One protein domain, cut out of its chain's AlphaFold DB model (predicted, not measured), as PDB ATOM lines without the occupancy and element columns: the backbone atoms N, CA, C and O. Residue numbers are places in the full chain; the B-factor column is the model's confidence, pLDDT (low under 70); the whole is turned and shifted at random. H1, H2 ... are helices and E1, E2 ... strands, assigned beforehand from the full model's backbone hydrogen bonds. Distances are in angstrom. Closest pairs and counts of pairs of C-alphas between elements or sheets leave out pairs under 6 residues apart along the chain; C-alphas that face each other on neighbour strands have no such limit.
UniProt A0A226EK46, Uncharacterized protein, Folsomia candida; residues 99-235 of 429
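What this domain is: This is residues 99 to 235 of the 429 residues of an uncharacterized protein of Folsomia candida (UniProt A0A226EK46). What does one see first? A small sheet of three strands, E2, E1 and E5, stands in the middle, with the long helix H4 over one face, H1 on the opposite face and H5 packed on H4. The small hairpin of E3 and E4 lies at one end of the longest axis and H5 at the other. What are the parts and the size? The printed part has 137 residues with five named helices and six named strands, in the order E1 E2 H1 E3 E4 H2 H3 E5 H4 E6 H5; the three-stranded sheet, E2 E1 E5, is antiparallel and the class is mixed, helices and strands. The whole is compact, with a radius of gyration of the C-alphas of 15.7 A and spans of 51 by 36 by 24 A.

How they stand to each other: How is the largest sheet paired? E1, residues 99 to 104, is antiparallel to E2, residues 111 to 115, in a hairpin, with N 102 and O 113 2.8 A apart, and to E5, residues 176 to 183, with N 101 and O 180 2.9 A apart. E5 bends by 60 degrees at residue 179. Which helices are on it? H4, residues 190 to 206, runs along the strands over E2 and E1, at a height over the sheet of 10.2 A. H1, residues 126 to 134, lies on the opposite face, only just over E5 with 3 of its C-alphas, and runs across the strands at 67 degrees on the local plane. H3, residues 158 to 169, only grazes the sheet with residues 159 to 164. What lies farther out? H5, residues 223 to 232, touches H4 at a steep tilt of 41 degrees, the same way, the closest C-alphas being those of Gly 198 and Val 226, 5.1 A apart. H2, residues 151 to 156, touches H3 only at the corner, the C-alphas of Arg 154 and Tyr 161 being closest at 5.2 A. E3, residues 139 to 142, and E4, residues 145 to 148, form an antiparallel hairpin with N 140 and O 147 2.8 A apart. What do the helix backbones show? In H1, H2, H3, H4 and H5 every O i to N i+4 pair is within hydrogen-bond range.

Where its parts are: Where does the first strand begin? C-alpha 99 of E1 is at (235.787, 248.058, 226.846). Which elements are long? H4 measures 23.8 A from first to last C-alpha, E5 19.5 A, E1 16.4 A and H3 16.2 A. Where are the last two elements? E6, residues 215 to 218, pairs with no named strand, and H5 ends with C-alpha 232 at (254.382, 249.600, 225.506).

The domain as a whole: How far does it reach? The two C-alphas farthest apart are those of Gly 144 and Cys 234, 53.8 A. Are there cuts or long links? The printed part has no cut, and no link is long. Where is confidence low? Residues 119 to 121, 184 to 189 and 214 are under 70 in pLDDT.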
ATOM      1  N   VAL A  99     235.444 247.294 228.038       86.75
ATOM      2  CA  VAL A  99     235.787 248.058 226.846       86.75
ATOM      3  C   VAL A  99     236.421 247.094 225.863       86.75
ATOM      4  O   VAL A  99     237.383 246.394 226.182       86.75
ATOM      5  N   LEU A 100     235.843 247.043 224.672       90.44
ATOM      6  CA  LEU A 100     236.285 246.221 223.564       90.44
ATOM      7  C   LEU A 100     236.917 247.113 222.508       90.44
ATOM      8  O   LEU A 100     236.288 248.064 222.048       90.44
ATOM      9  N   LEU A 101     238.127 246.763 222.083       93.06
ATOM     10  CA  LEU A 101     238.713 247.297 220.864       93.06
ATOM     11  C   LEU A 101     238.436 246.323 219.728       93.06
ATOM     12  O   LEU A 101     238.886 245.173 219.741       93.06
ATOM     13  N   LEU A 102     237.659 246.795 218.764       94.19
ATOM     14  CA  LEU A 102     237.253 246.054 217.587       94.19
ATOM     15  C   LEU A 102     238.105 246.471 216.393       94.19
ATOM     16  O   LEU A 102     238.434 247.646 216.259       94.19
ATOM     17  N   GLN A 103     238.395 245.528 215.504       93.00
ATOM     18  CA  GLN A 103     239.005 245.788 214.204       93.00
ATOM     19  C   GLN A 103     238.169 245.155 213.096       93.00
ATOM     20  O   GLN A 103     237.830 243.974 213.189       93.00
ATOM     21  N   ASP A 104     237.888 245.904 212.030       93.19
ATOM     22  CA  ASP A 104     237.398 245.317 210.784       93.19
ATOM     23  C   ASP A 104     238.574 244.718 210.001       93.19
ATOM     24  O   ASP A 104     239.433 245.424 209.464       93.19
ATOM     25  N   MET A 105     238.625 243.391 209.932       90.25
ATOM     26  CA  MET A 105     239.722 242.662 209.295       90.25
ATOM     27  C   MET A 105     239.770 242.882 207.777       90.25
ATOM     28  O   MET A 105     240.823 242.693 207.162       90.25
ATOM     29  N   ARG A 106     238.653 243.304 207.170       88.00
ATOM     30  CA  ARG A 106     238.529 243.517 205.719       88.00
ATOM     31  C   ARG A 106     238.927 244.918 205.271       88.00
ATOM     32  O   ARG A 106     239.175 245.117 204.087       88.00
ATOM     33  N   ALA A 107     239.011 245.870 206.193       88.25
ATOM     34  CA  ALA A 107     239.319 247.251 205.862       88.25
ATOM     35  C   ALA A 107     240.826 247.473 205.687       88.25
ATOM     36  O   ALA A 107     241.618 247.039 206.528       88.25
ATOM     37  N   THR A 108     241.215 248.151 204.607       85.06
ATOM     38  CA  THR A 108     242.584 248.628 204.372       85.06
ATOM     39  C   THR A 108     242.498 250.084 203.889       85.06
ATOM     40  O   THR A 108     241.870 250.304 202.851       85.06
ATOM     41  N   PRO A 109     243.086 251.070 204.598       86.00
ATOM     42  CA  PRO A 109     243.827 250.944 205.863       86.00
ATOM     43  C   PRO A 109     242.971 250.376 207.020       86.00
ATOM     44  O   PRO A 109     241.745 250.320 206.897       86.00
ATOM     45  N   PRO A 110     243.592 249.879 208.111       89.44
ATOM     46  CA  PRO A 110     242.880 249.347 209.272       89.44
ATOM     47  C   PRO A 110     241.779 250.271 209.804       89.44
ATOM     48  O   PRO A 110     241.985 251.473 209.958       89.44
ATOM     49  N   ILE A 111     240.633 249.682 210.157       92.12
ATOM     50  CA  ILE A 111     239.522 250.371 210.821       92.12
ATOM     51  C   ILE A 111     239.322 249.763 212.206       92.12
ATOM     52  O   ILE A 111     239.145 248.549 212.337       92.12
ATOM     53  N   LEU A 112     239.341 250.622 213.220       93.56
ATOM     54  CA  LEU A 112     239.220 250.304 214.636       93.56
ATOM     55  C   LEU A 112     237.963 250.942 215.233       93.56
ATOM     56  O   LEU A 112     237.479 251.952 214.735       93.56
ATOM     57  N   ALA A 113     237.444 250.388 216.326       93.31
ATOM     58  CA  ALA A 113     236.382 251.018 217.110       93.31
ATOM     59  C   ALA A 113     236.468 250.610 218.581       93.31
ATOM     60  O   ALA A 113     236.659 249.429 218.875       93.31
ATOM     61  N   LEU A 114     236.270 251.557 219.501       91.25
ATOM     62  CA  LEU A 114     236.005 251.235 220.899       91.25
ATOM     63  C   LEU A 114     234.506 251.073 221.117       91.25
ATOM     64  O   LEU A 114     233.698 251.921 220.739       91.25
ATOM     65  N   LEU A 115     234.138 249.973 221.759       89.12
ATOM     66  CA  LEU A 115     232.769 249.677 222.141       89.12
ATOM     67  C   LEU A 115     232.739 249.312 223.622       89.12
ATOM     68  O   LEU A 115     233.503 248.462 224.067       89.12
ATOM     69  N   ALA A 116     231.830 249.924 224.370       84.62
ATOM     70  CA  ALA A 116     231.592 249.614 225.776       84.62
ATOM     71  C   ALA A 116     230.184 249.014 225.929       84.62
ATOM     72  O   ALA A 116     229.268 249.703 226.392       84.62
ATOM     73  N   PRO A 117     229.955 247.769 225.462       80.50
ATOM     74  CA  PRO A 117     228.627 247.172 225.466       80.50
ATOM     75  C   PRO A 117     228.075 247.036 226.891       80.50
ATOM     76  O   PRO A 117     228.817 247.008 227.875       80.50
ATOM     77  N   SER A 118     226.745 246.933 227.008       75.19
ATOM     78  CA  SER A 118     226.100 246.606 228.285       75.19
ATOM     79  C   SER A 118     226.713 245.342 228.871       75.19
ATOM     80  O   SER A 118     227.010 244.403 228.137       75.19
ATOM     81  N   ALA A 119     226.895 245.304 230.181       69.31
ATOM     82  CA  ALA A 119     227.557 244.174 230.801       69.31
ATOM     83  C   ALA A 119     226.762 242.871 230.679       69.31
ATOM     84  O   ALA A 119     225.530 242.856 230.601       69.31
ATOM     85  N   THR A 120     227.502 241.775 230.746       67.44
ATOM     86  CA  THR A 120     227.006 240.406 230.660       67.44
ATOM     87  C   THR A 120     227.686 239.550 231.726       67.44
ATOM     88  O   THR A 120     228.753 239.887 232.233       67.44
ATOM     89  N   THR A 121     227.068 238.421 232.082       63.34
ATOM     90  CA  THR A 121     227.629 237.442 233.036       63.34
ATOM     91  C   THR A 121     228.882 236.744 232.517       63.34
ATOM     92  O   THR A 121     229.657 236.197 233.296       63.34
ATOM     93  N   THR A 122     229.061 236.734 231.198       71.25
ATOM     94  CA  THR A 122     230.211 236.158 230.504       71.25
ATOM     95  C   THR A 122     230.770 237.185 229.519       71.25
ATOM     96  O   THR A 122     229.991 237.985 228.997       71.25
ATOM     97  N   PRO A 123     232.090 237.204 229.264       77.62
ATOM     98  CA  PRO A 123     232.681 238.132 228.302       77.62
ATOM     99  C   PRO A 123     232.128 237.922 226.889       77.62
ATOM    100  O   PRO A 123     231.935 236.779 226.473       77.62
ATOM    101  N   TYR A 124     231.951 239.002 226.125       83.31
ATOM    102  CA  TYR A 124     231.406 238.923 224.771       83.31
ATOM    103  C   TYR A 124     232.295 238.089 223.844       83.31
ATOM    104  O   TYR A 124     233.501 238.299 223.708       83.31
ATOM    105  N   THR A 125     231.705 237.143 223.137       88.19
ATOM    106  CA  THR A 125     232.380 236.428 222.058       88.19
ATOM    107  C   THR A 125     232.410 237.278 220.790       88.19
ATOM    108  O   THR A 125     231.557 238.139 220.561       88.19
ATOM    109  N   GLU A 126     233.364 237.005 219.894       88.69
ATOM    110  CA  GLU A 126     233.383 237.677 218.589       88.69
ATOM    111  C   GLU A 126     232.082 237.433 217.796       88.69
ATOM    112  O   GLU A 126     231.638 238.299 217.046       88.69
ATOM    113  N   GLY A 127     231.466 236.254 217.961       90.31
ATOM    114  CA  GLY A 127     230.189 235.912 217.332       90.31
ATOM    115  C   GLY A 127     229.059 236.829 217.791       90.31
ATOM    116  O   GLY A 127     228.361 237.391 216.952       90.31
ATOM    117  N   GLU A 128     228.930 237.048 219.101       90.88
ATOM    118  CA  GLU A 128     227.909 237.935 219.672       90.88
ATOM    119  C   GLU A 128     228.088 239.387 219.225       90.88
ATOM    120  O   GLU A 128     227.109 240.039 218.857       90.88
ATOM    121  N   ILE A 129     229.330 239.884 219.192       91.25
ATOM    122  CA  ILE A 129     229.618 241.230 218.682       91.25
ATOM    123  C   ILE A 129     229.253 241.339 217.202       91.25
ATOM    124  O   ILE A 129     228.567 242.282 216.812       91.25
ATOM    125  N   ARG A 130     229.629 240.360 216.369       91.50
ATOM    126  CA  ARG A 130     229.261 240.364 214.945       91.50
ATOM    127  C   ARG A 130     227.749 240.319 214.737       91.50
ATOM    128  O   ARG A 130     227.252 241.034 213.872       91.50
ATOM    129  N   THR A 131     227.006 239.550 215.533       91.44
ATOM    130  CA  THR A 131     225.536 239.541 215.479       91.44
ATOM    131  C   THR A 131     224.949 240.901 215.860       91.44
ATOM    132  O   THR A 131     224.100 241.417 215.133       91.44
ATOM    133  N   LYS A 132     225.433 241.525 216.944       91.38
ATOM    134  CA  LYS A 132     225.002 242.871 217.365       91.38
ATOM    135  C   LYS A 132     225.252 243.926 216.288       91.38
ATOM    136  O   LYS A 132     224.370 244.732 215.996       91.38
ATOM    137  N   LEU A 133     226.431 243.902 215.670       93.56
ATOM    138  CA  LEU A 133     226.771 244.817 214.582       93.56
ATOM    139  C   LEU A 133     225.929 244.533 213.332       93.56
ATOM    140  O   LEU A 133     225.351 245.458 212.771       93.56
ATOM    141  N   GLY A 134     225.755 243.267 212.945       90.81
ATOM    142  CA  GLY A 134     224.914 242.884 211.803       90.81
ATOM    143  C   GLY A 134     223.463 243.370 211.918       90.81
ATOM    144  O   GLY A 134     222.838 243.723 210.916       90.81
ATOM    145  N   ASP A 135     222.954 243.473 213.147       91.69
ATOM    146  CA  ASP A 135     221.616 243.968 213.457       91.69
ATOM    147  C   ASP A 135     221.447 245.495 213.345       91.69
ATOM    148  O   ASP A 135     220.308 245.969 213.256       91.69
ATOM    149  N   CYS A 136     222.536 246.273 213.329       93.06
ATOM    150  CA  CYS A 136     222.509 247.740 213.376       93.06
ATOM    151  C   CYS A 136     221.706 248.333 212.221       93.06
ATOM    152  O   CYS A 136     222.086 248.177 211.071       93.06
ATOM    153  N   GLY A 137     220.594 249.019 212.476       90.69
ATOM    154  CA  GLY A 137     219.772 249.650 211.433       90.69
ATOM    155  C   GLY A 137     218.759 248.727 210.745       90.69
ATOM    156  O   GLY A 137     218.012 249.191 209.884       90.69
ATOM    157  N   ILE A 138     218.676 247.447 211.130       93.50
ATOM    158  CA  ILE A 138     217.613 246.550 210.654       93.50
ATOM    159  C   ILE A 138     216.291 246.935 211.320       93.50
ATOM    160  O   ILE A 138     216.193 246.974 212.545       93.50
ATOM    161  N   LYS A 139     215.237 247.162 210.532       93.06
ATOM    162  CA  LYS A 139     213.876 247.346 211.057       93.06
ATOM    163  C   LYS A 139     213.265 245.984 211.401       93.06
ATOM    164  O   LYS A 139     213.098 245.143 210.523       93.06
ATOM    165  N   LYS A 140     212.925 245.773 212.672       89.38
ATOM    166  CA  LYS A 140     212.322 244.542 213.205       89.38
ATOM    167  C   LYS A 140     210.935 244.836 213.772       89.38
ATOM    168  O   LYS A 140     210.691 245.924 214.284       89.38
ATOM    169  N   MET A 141     210.031 243.859 213.724       91.00
ATOM    170  CA  MET A 141     208.726 243.951 214.388       91.00
ATOM    171  C   MET A 141     208.826 243.396 215.811       91.00
ATOM    172  O   MET A 141     209.172 242.232 215.995       91.00
ATOM    173  N   ARG A 142     208.498 244.205 216.823       78.94
ATOM    174  CA  ARG A 142     208.437 243.781 218.230       78.94
ATOM    175  C   ARG A 142     207.162 244.315 218.870       78.94
ATOM    176  O   ARG A 142     206.947 245.522 218.914       78.94
ATOM    177  N   GLY A 143     206.295 243.414 219.334       82.50
ATOM    178  CA  GLY A 143     205.011 243.791 219.943       82.50
ATOM    179  C   GLY A 143     204.131 244.648 219.023       82.50
ATOM    180  O   GLY A 143     203.540 245.622 219.478       82.50
ATOM    181  N   GLY A 144     204.116 244.350 217.719       89.62
ATOM    182  CA  GLY A 144     203.352 245.109 216.719       89.62
ATOM    183  C   GLY A 144     203.951 246.466 216.323       89.62
ATOM    184  O   GLY A 144     203.380 247.144 215.476       89.62
ATOM    185  N   LYS A 145     205.100 246.863 216.885       89.38
ATOM    186  CA  LYS A 145     205.801 248.107 216.537       89.38
ATOM    187  C   LYS A 145     207.084 247.816 215.768       89.38
ATOM    188  O   LYS A 145     207.796 246.859 216.077       89.38
ATOM    189  N   VAL A 146     207.394 248.672 214.798       90.69
ATOM    190  CA  VAL A 146     208.697 248.670 214.128       90.69
ATOM    191  C   VAL A 146     209.727 249.273 215.081       90.69
ATOM    192  O   VAL A 146     209.571 250.402 215.537       90.69
ATOM    193  N   VAL A 147     210.783 248.523 215.367       90.44
ATOM    194  CA  VAL A 147     211.946 248.942 216.158       90.44
ATOM    195  C   VAL A 147     213.218 248.737 215.349       90.44
ATOM    196  O   VAL A 147     213.305 247.825 214.528       90.44
ATOM    197  N   VAL A 148     214.210 249.594 215.569       89.19
ATOM    198  CA  VAL A 148     215.516 249.503 214.906       89.19
ATOM    199  C   VAL A 148     216.443 248.621 215.747       89.19
ATOM    200  O   VAL A 148     216.619 248.875 216.934       89.19
ATOM    201  N   GLY A 149     217.004 247.573 215.144       88.75
ATOM    202  CA  GLY A 149     218.009 246.701 215.755       88.75
ATOM    203  C   GLY A 149     219.373 247.383 215.885       88.75
ATOM    204  O   GLY A 149     219.690 248.304 215.128       88.75
ATOM    205  N   GLY A 150     220.166 246.947 216.868       85.44
ATOM    206  CA  GLY A 150     221.490 247.510 217.159       85.44
ATOM    207  C   GLY A 150     221.466 248.987 217.577       85.44
ATOM    208  O   GLY A 150     222.483 249.672 217.482       85.44
ATOM    209  N   SER A 151     220.316 249.516 218.017       85.62
ATOM    210  CA  SER A 151     220.197 250.899 218.492       85.62
ATOM    211  C   SER A 151     221.075 251.175 219.714       85.62
ATOM    212  O   SER A 151     221.511 252.302 219.908       85.62
ATOM    213  N   GLU A 152     221.368 250.159 220.528       83.69
ATOM    214  CA  GLU A 152     222.297 250.280 221.650       83.69
ATOM    215  C   GLU A 152     223.710 250.647 221.189       83.69
ATOM    216  O   GLU A 152     224.347 251.492 221.811       83.69
ATOM    217  N   VAL A 153     224.164 250.094 220.056       87.50
ATOM    218  CA  VAL A 153     225.466 250.437 219.470       87.50
ATOM    219  C   VAL A 153     225.445 251.893 219.029       87.50
ATOM    220  O   VAL A 153     226.368 252.627 219.350       87.50
ATOM    221  N   ARG A 154     224.352 252.347 218.397       85.12
ATOM    222  CA  ARG A 154     224.177 253.753 217.994       85.12
ATOM    223  C   ARG A 154     224.347 254.732 219.156       85.12
ATOM    224  O   ARG A 154     224.914 255.803 218.975       85.12
ATOM    225  N   HIS A 155     223.835 254.383 220.335       81.56
ATOM    226  CA  HIS A 155     223.946 255.226 221.527       81.56
ATOM    227  C   HIS A 155     225.359 255.248 222.121       81.56
ATOM    228  O   HIS A 155     225.723 256.227 222.765       81.56
ATOM    229  N   GLN A 156     226.140 254.186 221.913       78.00
ATOM    230  CA  GLN A 156     227.499 254.050 222.441       78.00
ATOM    231  C   GLN A 156     228.563 254.587 221.476       78.00
ATOM    232  O   GLN A 156     229.488 255.271 221.902       78.00
ATOM    233  N   SER A 157     228.422 254.302 220.181       86.69
ATOM    234  CA  SER A 157     229.280 254.792 219.105       86.69
ATOM    235  C   SER A 157     228.453 254.999 217.834       86.69
ATOM    236  O   SER A 157     228.095 254.050 217.129       86.69
ATOM    237  N   ILE A 158     228.145 256.267 217.539       88.50
ATOM    238  CA  ILE A 158     227.372 256.635 216.346       88.50
ATOM    239  C   ILE A 158     228.173 256.343 215.071       88.50
ATOM    240  O   ILE A 158     227.621 255.790 214.127       88.50
ATOM    241  N   GLN A 159     229.486 256.589 215.081       90.44
ATOM    242  CA  GLN A 159     230.356 256.326 213.932       90.44
ATOM    243  C   GLN A 159     230.473 254.831 213.598       90.44
ATOM    244  O   GLN A 159     230.367 254.465 212.429       90.44
ATOM    245  N   LEU A 160     230.632 253.947 214.593       93.00
ATOM    246  CA  LEU A 160     230.634 252.499 214.346       93.00
ATOM    247  C   LEU A 160     229.286 252.030 213.788       93.00
ATOM    248  O   LEU A 160     229.244 251.246 212.839       93.00
ATOM    249  N   TYR A 161     228.185 252.522 214.358       92.88
ATOM    250  CA  TYR A 161     226.847 252.208 213.870       92.88
ATOM    251  C   TYR A 161     226.667 252.645 212.408       92.88
ATOM    252  O   TYR A 161     226.256 251.834 211.575       92.88
ATOM    253  N   ASP A 162     227.019 253.889 212.081       93.56
ATOM    254  CA  ASP A 162     226.874 254.443 210.735       93.56
ATOM    255  C   ASP A 162     227.776 253.718 209.728       93.56
ATOM    256  O   ASP A 162     227.323 253.384 208.632       93.56
ATOM    257  N   TYR A 163     229.011 253.379 210.116       94.88
ATOM    258  CA  TYR A 163     229.922 252.573 209.302       94.88
ATOM    259  C   TYR A 163     229.300 251.223 208.925       94.88
ATOM    260  O   TYR A 163     229.248 250.865 207.746       94.88
ATOM    261  N   VAL A 164     228.774 250.483 209.905       94.81
ATOM    262  CA  VAL A 164     228.184 249.156 209.668       94.81
ATOM    263  C   VAL A 164     226.903 249.245 208.839       94.81
ATOM    264  O   VAL A 164     226.698 248.445 207.920       94.81
ATOM    265  N   VAL A 165     226.044 250.229 209.121       95.12
ATOM    266  CA  VAL A 165     224.816 250.469 208.349       95.12
ATOM    267  C   VAL A 165     225.145 250.795 206.897       95.12
ATOM    268  O   VAL A 165     224.501 250.242 205.999       95.12
ATOM    269  N   LYS A 166     226.139 251.659 206.666       95.31
ATOM    270  CA  LYS A 166     226.592 252.039 205.330       95.31
ATOM    271  C   LYS A 166     227.131 250.831 204.572       95.31
ATOM    272  O   LYS A 166     226.554 250.480 203.550       95.31
ATOM    273  N   LYS A 167     228.121 250.116 205.123       94.94
ATOM    274  CA  LYS A 167     228.693 248.906 204.505       94.94
ATOM    275  C   LYS A 167     227.617 247.896 204.115       94.94
ATOM    276  O   LYS A 167     227.598 247.420 202.986       94.94
ATOM    277  N   ARG A 168     226.647 247.635 204.998       92.44
ATOM    278  CA  ARG A 168     225.525 246.747 204.664       92.44
ATOM    279  C   ARG A 168     224.661 247.290 203.528       92.44
ATOM    280  O   ARG A 168     224.246 246.516 202.668       92.44
ATOM    281  N   THR A 169     224.328 248.579 203.552       92.50
ATOM    282  CA  THR A 169     223.506 249.217 202.506       92.50
ATOM    283  C   THR A 169     224.192 249.115 201.146       92.50
ATOM    284  O   THR A 169     223.542 248.777 200.156       92.50
ATOM    285  N   ASP A 170     225.512 249.266 201.144       94.94
ATOM    286  CA  ASP A 170     226.378 249.154 199.972       94.94
ATOM    287  C   ASP A 170     226.666 247.687 199.581       94.94
ATOM    288  O   ASP A 170     227.340 247.423 198.589       94.94
ATOM    289  N   LYS A 171     226.109 246.709 200.318       92.25
ATOM    290  CA  LYS A 171     226.340 245.257 200.166       92.25
ATOM    291  C   LYS A 171     227.812 244.855 200.295       92.25
ATOM    292  O   LYS A 171     228.240 243.843 199.741       92.25
ATOM    293  N   GLU A 172     228.570 245.620 201.063       91.88
ATOM    294  CA  GLU A 172     229.942 245.318 201.429       91.88
ATOM    295  C   GLU A 172     229.986 244.509 202.730       91.88
ATOM    296  O   GLU A 172     229.270 244.774 203.700       91.88
ATOM    297  N   GLU A 173     230.853 243.501 202.759       84.81
ATOM    298  CA  GLU A 173     231.027 242.647 203.929       84.81
ATOM    299  C   GLU A 173     231.990 243.295 204.934       84.81
ATOM    300  O   GLU A 173     233.101 243.689 204.579       84.81
ATOM    301  N   THR A 174     231.595 243.330 206.207       89.25
ATOM    302  CA  THR A 174     232.480 243.663 207.336       89.25
ATOM    303  C   THR A 174     232.852 242.391 208.088       89.25
ATOM    304  O   THR A 174     232.076 241.431 208.128       89.25
ATOM    305  N   PHE A 175     234.040 242.349 208.692       91.00
ATOM    306  CA  PHE A 175     234.409 241.247 209.578       91.00
ATOM    307  C   PHE A 175     235.117 241.767 210.822       91.00
ATOM    308  O   PHE A 175     236.340 241.890 210.862       91.00
ATOM    309  N   PHE A 176     234.321 242.050 211.852       91.69
ATOM    310  CA  PHE A 176     234.833 242.552 213.117       91.69
ATOM    311  C   PHE A 176     235.415 241.447 213.993       91.69
ATOM    312  O   PHE A 176     234.813 240.380 214.188       91.69
ATOM    313  N   ARG A 177     236.579 241.755 214.562       90.81
ATOM    314  CA  ARG A 177     237.290 240.949 215.546       90.81
ATOM    315  C   ARG A 177     237.555 241.766 216.806       90.81
ATOM    316  O   ARG A 177     237.870 242.947 216.704       90.81
ATOM    317  N   ILE A 178     237.464 241.131 217.974       91.44
ATOM    318  CA  ILE A 178     237.925 241.723 219.235       91.44
ATOM    319  C   ILE A 178     239.444 241.557 219.283       91.44
ATOM    320  O   ILE A 178     239.939 240.429 219.274       91.44
ATOM    321  N   ILE A 179     240.173 242.669 219.305       89.94
ATOM    322  CA  ILE A 179     241.636 242.666 219.404       89.94
ATOM    323  C   ILE A 179     242.128 243.128 220.776       89.94
ATOM    324  O   ILE A 179     243.199 242.702 221.181       89.94
ATOM    325  N   GLY A 180     241.329 243.911 221.507       88.31
ATOM    326  CA  GLY A 180     241.614 244.331 222.879       88.31
ATOM    327  C   GLY A 180     240.387 244.201 223.774       88.31
ATOM    328  O   GLY A 180     239.254 244.370 223.312       88.31
ATOM    329  N   ARG A 181     240.621 243.890 225.049       87.31
ATOM    330  CA  ARG A 181     239.591 243.727 226.079       87.31
ATOM    331  C   ARG A 181     240.117 244.252 227.404       87.31
ATOM    332  O   ARG A 181     241.127 243.759 227.893       87.31
ATOM    333  N   TRP A 182     239.367 245.164 228.011       84.94
ATOM    334  CA  TRP A 182     239.639 245.664 229.353       84.94
ATOM    335  C   TRP A 182     238.383 245.578 230.203       84.94
ATOM    336  O   TRP A 182     237.332 246.105 229.838       84.94
ATOM    337  N   SER A 183     238.487 244.889 231.334       73.50
ATOM    338  CA  SER A 183     237.398 244.784 232.299       73.50
ATOM    339  C   SER A 183     237.235 246.095 233.065       73.50
ATOM    340  O   SER A 183     238.213 246.729 233.443       73.50
ATOM    341  N   TYR A 184     235.997 246.491 233.333       65.25
ATOM    342  CA  TYR A 184     235.676 247.584 234.245       65.25
ATOM    343  C   TYR A 184     236.181 247.240 235.648       65.25
ATOM    344  O   TYR A 184     235.820 246.195 236.191       65.25
ATOM    345  N   GLN A 185     237.035 248.097 236.207       56.19
ATOM    346  CA  GLN A 185     237.691 247.841 237.494       56.19
ATOM    347  C   GLN A 185     237.029 248.569 238.676       56.19
ATOM    348  O   GLN A 185     237.136 248.073 239.795       56.19
ATOM    349  N   ASP A 186     236.338 249.701 238.475       55.09
ATOM    350  CA  ASP A 186     235.765 250.482 239.582       55.09
ATOM    351  C   ASP A 186     234.596 251.405 239.195       55.09
ATOM    352  O   ASP A 186     234.438 251.773 238.035       55.09
ATOM    353  N   ASP A 187     233.836 251.850 240.206       47.16
ATOM    354  CA  ASP A 187     232.675 252.758 240.105       47.16
ATOM    355  C   ASP A 187     232.985 254.119 239.440       47.16
ATOM    356  O   ASP A 187     232.069 254.879 239.115       47.16
ATOM    357  N   ASN A 188     234.264 254.445 239.216       54.78
ATOM    358  CA  ASN A 188     234.705 255.735 238.687       54.78
ATOM    359  C   ASN A 188     234.923 255.739 237.172       54.78
ATOM    360  O   ASN A 188     235.315 256.769 236.630       54.78
ATOM    361  N   ASN A 189     234.673 254.622 236.476       62.62
ATOM    362  CA  ASN A 189     234.844 254.536 235.022       62.62
ATOM    363  C   ASN A 189     236.293 254.802 234.558       62.62
ATOM    364  O   ASN A 189     236.518 255.091 233.382       62.62
ATOM    365  N   LYS A 190     237.282 254.673 235.459       72.81
ATOM    366  CA  LYS A 190     238.681 255.026 235.177       72.81
ATOM    367  C   LYS A 190     239.247 254.220 234.024       72.81
ATOM    368  O   LYS A 190     239.863 254.790 233.134       72.81
ATOM    369  N   VAL A 191     238.998 252.910 233.994       78.38
ATOM    370  CA  VAL A 191     239.475 252.036 232.907       78.38
ATOM    371  C   VAL A 191     238.885 252.451 231.569       78.38
ATOM    372  O   VAL A 191     239.603 252.519 230.580       78.38
ATOM    373  N   HIS A 192     237.591 252.766 231.532       82.06
ATOM    374  CA  HIS A 192     236.946 253.196 230.301       82.06
ATOM    375  C   HIS A 192     237.574 254.480 229.770       82.06
ATOM    376  O   HIS A 192     238.029 254.505 228.631       82.06
ATOM    377  N   ASP A 193     237.651 255.518 230.600       84.25
ATOM    378  CA  ASP A 193     238.180 256.802 230.155       84.25
ATOM    379  C   ASP A 193     239.684 256.702 229.826       84.25
ATOM    380  O   ASP A 193     240.135 257.303 228.853       84.25
ATOM    381  N   SER A 194     240.439 255.847 230.528       87.69
ATOM    382  CA  SER A 194     241.855 255.565 230.232       87.69
ATOM    383  C   SER A 194     242.055 254.844 228.903       87.69
ATOM    384  O   SER A 194     242.891 255.260 228.108       87.69
ATOM    385  N   VAL A 195     241.283 253.788 228.623       89.12
ATOM    386  CA  VAL A 195     241.372 253.047 227.354       89.12
ATOM    387  C   VAL A 195     240.946 253.939 226.192       89.12
ATOM    388  O   VAL A 195     241.620 253.962 225.165       89.12
ATOM    389  N   PHE A 196     239.866 254.710 226.357       89.56
ATOM    390  CA  PHE A 196     239.427 255.666 225.343       89.56
ATOM    391  C   PHE A 196     240.488 256.723 225.063       89.56
ATOM    392  O   PHE A 196     240.808 256.951 223.900       89.56
ATOM    393  N   LEU A 197     241.077 257.319 226.100       90.75
ATOM    394  CA  LEU A 197     242.146 258.295 225.930       90.75
ATOM    395  C   LEU A 197     243.394 257.672 225.287       90.75
ATOM    396  O   LEU A 197     243.891 258.188 224.290       90.75
ATOM    397  N   GLY A 198     243.881 256.551 225.822       92.06
ATOM    398  CA  GLY A 198     245.113 255.904 225.374       92.06
ATOM    399  C   GLY A 198     245.042 255.395 223.939       92.06
ATOM    400  O   GLY A 198     245.948 255.661 223.155       92.06
ATOM    401  N   VAL A 199     243.955 254.716 223.559       92.19
ATOM    402  CA  VAL A 199     243.775 254.224 222.183       92.19
ATOM    403  C   VAL A 199     243.578 255.383 221.208       92.19
ATOM    404  O   VAL A 199     244.161 255.355 220.126       92.19
ATOM    405  N   SER A 200     242.815 256.419 221.577       91.19
ATOM    406  CA  SER A 200     242.673 257.606 220.726       91.19
ATOM    407  C   SER A 200     244.007 258.319 220.513       91.19
ATOM    408  O   SER A 200     244.349 258.599 219.369       91.19
ATOM    409  N   LEU A 201     244.797 258.551 221.568       90.62
ATOM    410  CA  LEU A 201     246.133 259.141 221.436       90.62
ATOM    411  C   LEU A 201     247.053 258.267 220.577       90.62
ATOM    412  O   LEU A 201     247.728 258.789 219.696       90.62
ATOM    413  N   LEU A 202     247.052 256.946 220.779       90.69
ATOM    414  CA  LEU A 202     247.876 256.025 219.997       90.69
ATOM    415  C   LEU A 202     247.563 256.101 218.497       90.69
ATOM    416  O   LEU A 202     248.485 256.214 217.690       90.69
ATOM    417  N   VAL A 203     246.277 256.040 218.129       89.56
ATOM    418  CA  VAL A 203     245.848 256.099 216.723       89.56
ATOM    419  C   VAL A 203     246.139 257.468 216.116       89.56
ATOM    420  O   VAL A 203     246.639 257.527 214.995       89.56
ATOM    421  N   MET A 204     245.882 258.554 216.850       88.19
ATOM    422  CA  MET A 204     246.168 259.909 216.375       88.19
ATOM    423  C   MET A 204     247.667 260.150 216.175       88.19
ATOM    424  O   MET A 204     248.045 260.805 215.214       88.19
ATOM    425  N   LEU A 205     248.532 259.635 217.049       87.69
ATOM    426  CA  LEU A 205     249.976 259.871 216.953       87.69
ATOM    427  C   LEU A 205     250.616 259.013 215.865       87.69
ATOM    428  O   LEU A 205     251.249 259.535 214.957       87.69
ATOM    429  N   LYS A 206     250.379 257.698 215.895       86.31
ATOM    430  CA  LYS A 206     250.976 256.795 214.905       86.31
ATOM    431  C   LYS A 206     250.338 256.893 213.525       86.31
ATOM    432  O   LYS A 206     250.960 256.510 212.534       86.31
ATOM    433  N   GLY A 207     249.077 257.314 213.445       84.94
ATOM    434  CA  GLY A 207     248.312 257.259 212.209       84.94
ATOM    435  C   GLY A 207     248.175 255.838 211.657       84.94
ATOM    436  O   GLY A 207     248.314 254.844 212.371       84.94
ATOM    437  N   GLY A 208     247.887 255.735 210.359       81.75
ATOM    438  CA  GLY A 208     247.808 254.455 209.643       81.75
ATOM    439  C   GLY A 208     246.522 253.656 209.877       81.75
ATOM    440  O   GLY A 208     246.238 252.743 209.109       81.75
ATOM    441  N   ALA A 209     245.701 254.026 210.862       88.00
ATOM    442  CA  ALA A 209     244.390 253.436 211.120       88.00
ATOM    443  C   ALA A 209     243.313 254.518 211.291       88.00
ATOM    444  O   ALA A 209     243.591 255.623 211.752       88.00
ATOM    445  N   THR A 210     242.067 254.183 210.962       89.81
ATOM    446  CA  THR A 210     240.892 255.002 211.286       89.81
ATOM    447  C   THR A 210     240.242 254.463 212.553       89.81
ATOM    448  O   THR A 210     239.950 253.271 212.629       89.81
ATOM    449  N   LEU A 211     239.971 255.325 213.533       90.94
ATOM    450  CA  LEU A 211     239.244 254.965 214.750       90.94
ATOM    451  C   LEU A 211     237.823 255.537 214.692       90.94
ATOM    452  O   LEU A 211     237.640 256.745 214.701       90.94
ATOM    453  N   LEU A 212     236.815 254.662 214.651       89.62
ATOM    454  CA  LEU A 212     235.385 254.997 214.561       89.62
ATOM    455  C   LEU A 212     234.792 255.432 215.913       89.62
ATOM    456  O   LEU A 212     233.676 255.042 216.278       89.62
ATOM    457  N   ASN A 213     235.556 256.180 216.701       82.69
ATOM    458  CA  ASN A 213     235.080 256.729 217.958       82.69
ATOM    459  C   ASN A 213     234.508 258.105 217.699       82.69
ATOM    460  O   ASN A 213     235.164 258.961 217.143       82.69
ATOM    461  N   SER A 214     233.311 258.379 218.193       69.81
ATOM    462  CA  SER A 214     232.721 259.708 217.997       69.81
ATOM    463  C   SER A 214     233.305 260.764 218.940       69.81
ATOM    464  O   SER A 214     233.020 261.950 218.787       69.81
ATOM    465  N   ARG A 215     234.051 260.328 219.966       76.19
ATOM    466  CA  ARG A 215     234.520 261.162 221.074       76.19
ATOM    467  C   ARG A 215     235.893 260.724 221.577       76.19
ATOM    468  O   ARG A 215     236.174 259.526 221.606       76.19
ATOM    469  N   ILE A 216     236.675 261.685 222.061       79.62
ATOM    470  CA  ILE A 216     237.895 261.479 222.854       79.62
ATOM    471  C   ILE A 216     237.617 261.952 224.285       79.62
ATOM    472  O   ILE A 216     236.994 262.998 224.493       79.62
ATOM    473  N   LEU A 217     238.025 261.156 225.275       81.75
ATOM    474  CA  LEU A 217     237.690 261.367 226.686       81.75
ATOM    475  C   LEU A 217     238.910 261.882 227.456       81.75
ATOM    476  O   LEU A 217     239.695 261.104 227.982       81.75
ATOM    477  N   PHE A 218     239.053 263.200 227.573       76.50
ATOM    478  CA  PHE A 218     240.100 263.842 228.374       76.50
ATOM    479  C   PHE A 218     239.640 264.074 229.823       76.50
ATOM    480  O   PHE A 218     239.828 265.151 230.383       76.50
ATOM    481  N   ARG A 219     238.988 263.086 230.445       74.88
ATOM    482  CA  ARG A 219     238.420 263.203 231.800       74.88
ATOM    483  C   ARG A 219     238.683 261.945 232.618       74.88
ATOM    484  O   ARG A 219     238.660 260.868 232.047       74.88
ATOM    485  N   PHE A 220     238.925 262.089 233.924       73.50
ATOM    486  CA  PHE A 220     238.996 261.004 234.926       73.50
ATOM    487  C   PHE A 220     239.869 259.769 234.590       73.50
ATOM    488  O   PHE A 220     239.768 258.747 235.270       73.50
ATOM    489  N   ALA A 221     240.738 259.850 233.580       81.56
ATOM    490  CA  ALA A 221     241.628 258.769 233.178       81.56
ATOM    491  C   ALA A 221     242.765 258.574 234.195       81.56
ATOM    492  O   ALA A 221     243.286 259.531 234.768       81.56
ATOM    493  N   ASP A 222     243.187 257.326 234.379       86.19
ATOM    494  CA  ASP A 222     244.437 256.989 235.046       86.19
ATOM    495  C   ASP A 222     245.600 257.256 234.082       86.19
ATOM    496  O   ASP A 222     245.944 256.439 233.226       86.19
ATOM    497  N   LEU A 223     246.206 258.433 234.214       87.81
ATOM    498  CA  LEU A 223     247.305 258.864 233.354       87.81
ATOM    499  C   LEU A 223     248.568 258.003 233.497       87.81
ATOM    500  O   LEU A 223     249.361 257.942 232.558       87.81
ATOM    501  N   VAL A 224     248.752 257.308 234.626       87.75
ATOM    502  CA  VAL A 224     249.864 256.360 234.796       87.75
ATOM    503  C   VAL A 224     249.638 255.152 233.896       87.75
ATOM    504  O   VAL A 224     250.547 254.747 233.168       87.75
ATOM    505  N   TRP A 225     248.411 254.625 233.883       88.88
ATOM    506  CA  TRP A 225     248.031 253.545 232.979       88.88
ATOM    507  C   TRP A 225     248.135 253.973 231.510       88.88
ATOM    508  O   TRP A 225     248.755 253.268 230.715       88.88
ATOM    509  N   VAL A 226     247.605 255.152 231.153       91.12
ATOM    510  CA  VAL A 226     247.654 255.675 229.772       91.12
ATOM    511  C   VAL A 226     249.099 255.799 229.289       91.12
ATOM    512  O   VAL A 226     249.424 255.348 228.191       91.12
ATOM    513  N   LYS A 227     249.989 256.344 230.125       90.81
ATOM    514  CA  LYS A 227     251.419 256.441 229.819       90.81
ATOM    515  C   LYS A 227     252.060 255.067 229.628       90.81
ATOM    516  O   LYS A 227     252.812 254.885 228.676       90.81
ATOM    517  N   SER A 228     251.762 254.102 230.503       89.69
ATOM    518  CA  SER A 228     252.269 252.729 230.371       89.69
ATOM    519  C   SER A 228     251.818 252.092 229.057       89.69
ATOM    520  O   SER A 228     252.640 251.539 228.329       89.69
ATOM    521  N   PHE A 229     250.538 252.246 228.709       90.81
ATOM    522  CA  PHE A 229     249.968 251.741 227.464       90.81
ATOM    523  C   PHE A 229     250.643 252.341 226.230       90.81
ATOM    524  O   PHE A 229     251.030 251.606 225.322       90.81
ATOM    525  N   LEU A 230     250.837 253.660 226.194       91.69
ATOM    526  CA  LEU A 230     251.511 254.323 225.077       91.69
ATOM    527  C   LEU A 230     252.979 253.880 224.968       91.69
ATOM    528  O   LEU A 230     253.424 253.518 223.876       91.69
ATOM    529  N   ASN A 231     253.696 253.791 226.093       90.12
ATOM    530  CA  ASN A 231     255.087 253.338 226.127       90.12
ATOM    531  C   ASN A 231     255.249 251.907 225.593       90.12
ATOM    532  O   ASN A 231     256.127 251.658 224.767       90.12
ATOM    533  N   GLU A 232     254.389 250.976 226.018       88.62
ATOM    534  CA  GLU A 232     254.382 249.600 225.506       88.62
ATOM    535  C   GLU A 232     254.110 249.545 224.002       88.62
ATOM    536  O   GLU A 232     254.593 248.651 223.314       88.62
ATOM    537  N   ASN A 233     253.379 250.523 223.471       88.81
ATOM    538  CA  ASN A 233     253.101 250.660 222.048       88.81
ATOM    539  C   ASN A 233     254.131 251.525 221.304       88.81
ATOM    540  O   ASN A 233     253.863 251.973 220.187       88.81
ATOM    541  N   CYS A 234     255.324 251.722 221.870       87.06
ATOM    542  CA  CYS A 234     256.410 252.516 221.292       87.06
ATOM    543  C   CYS A 234     256.003 253.965 220.992       87.06
ATOM    544  O   CYS A 234     256.409 254.505 219.968       87.06
ATOM    545  N   VAL A 235     255.178 254.573 221.844       89.69
ATOM    546  CA  VAL A 235     254.888 256.009 221.846       89.69
ATOM    547  C   VAL A 235     255.299 256.540 223.208       89.69
ATOM    548  O   VAL A 235     254.604 256.344 224.200       89.69
TER     549      VAL A 235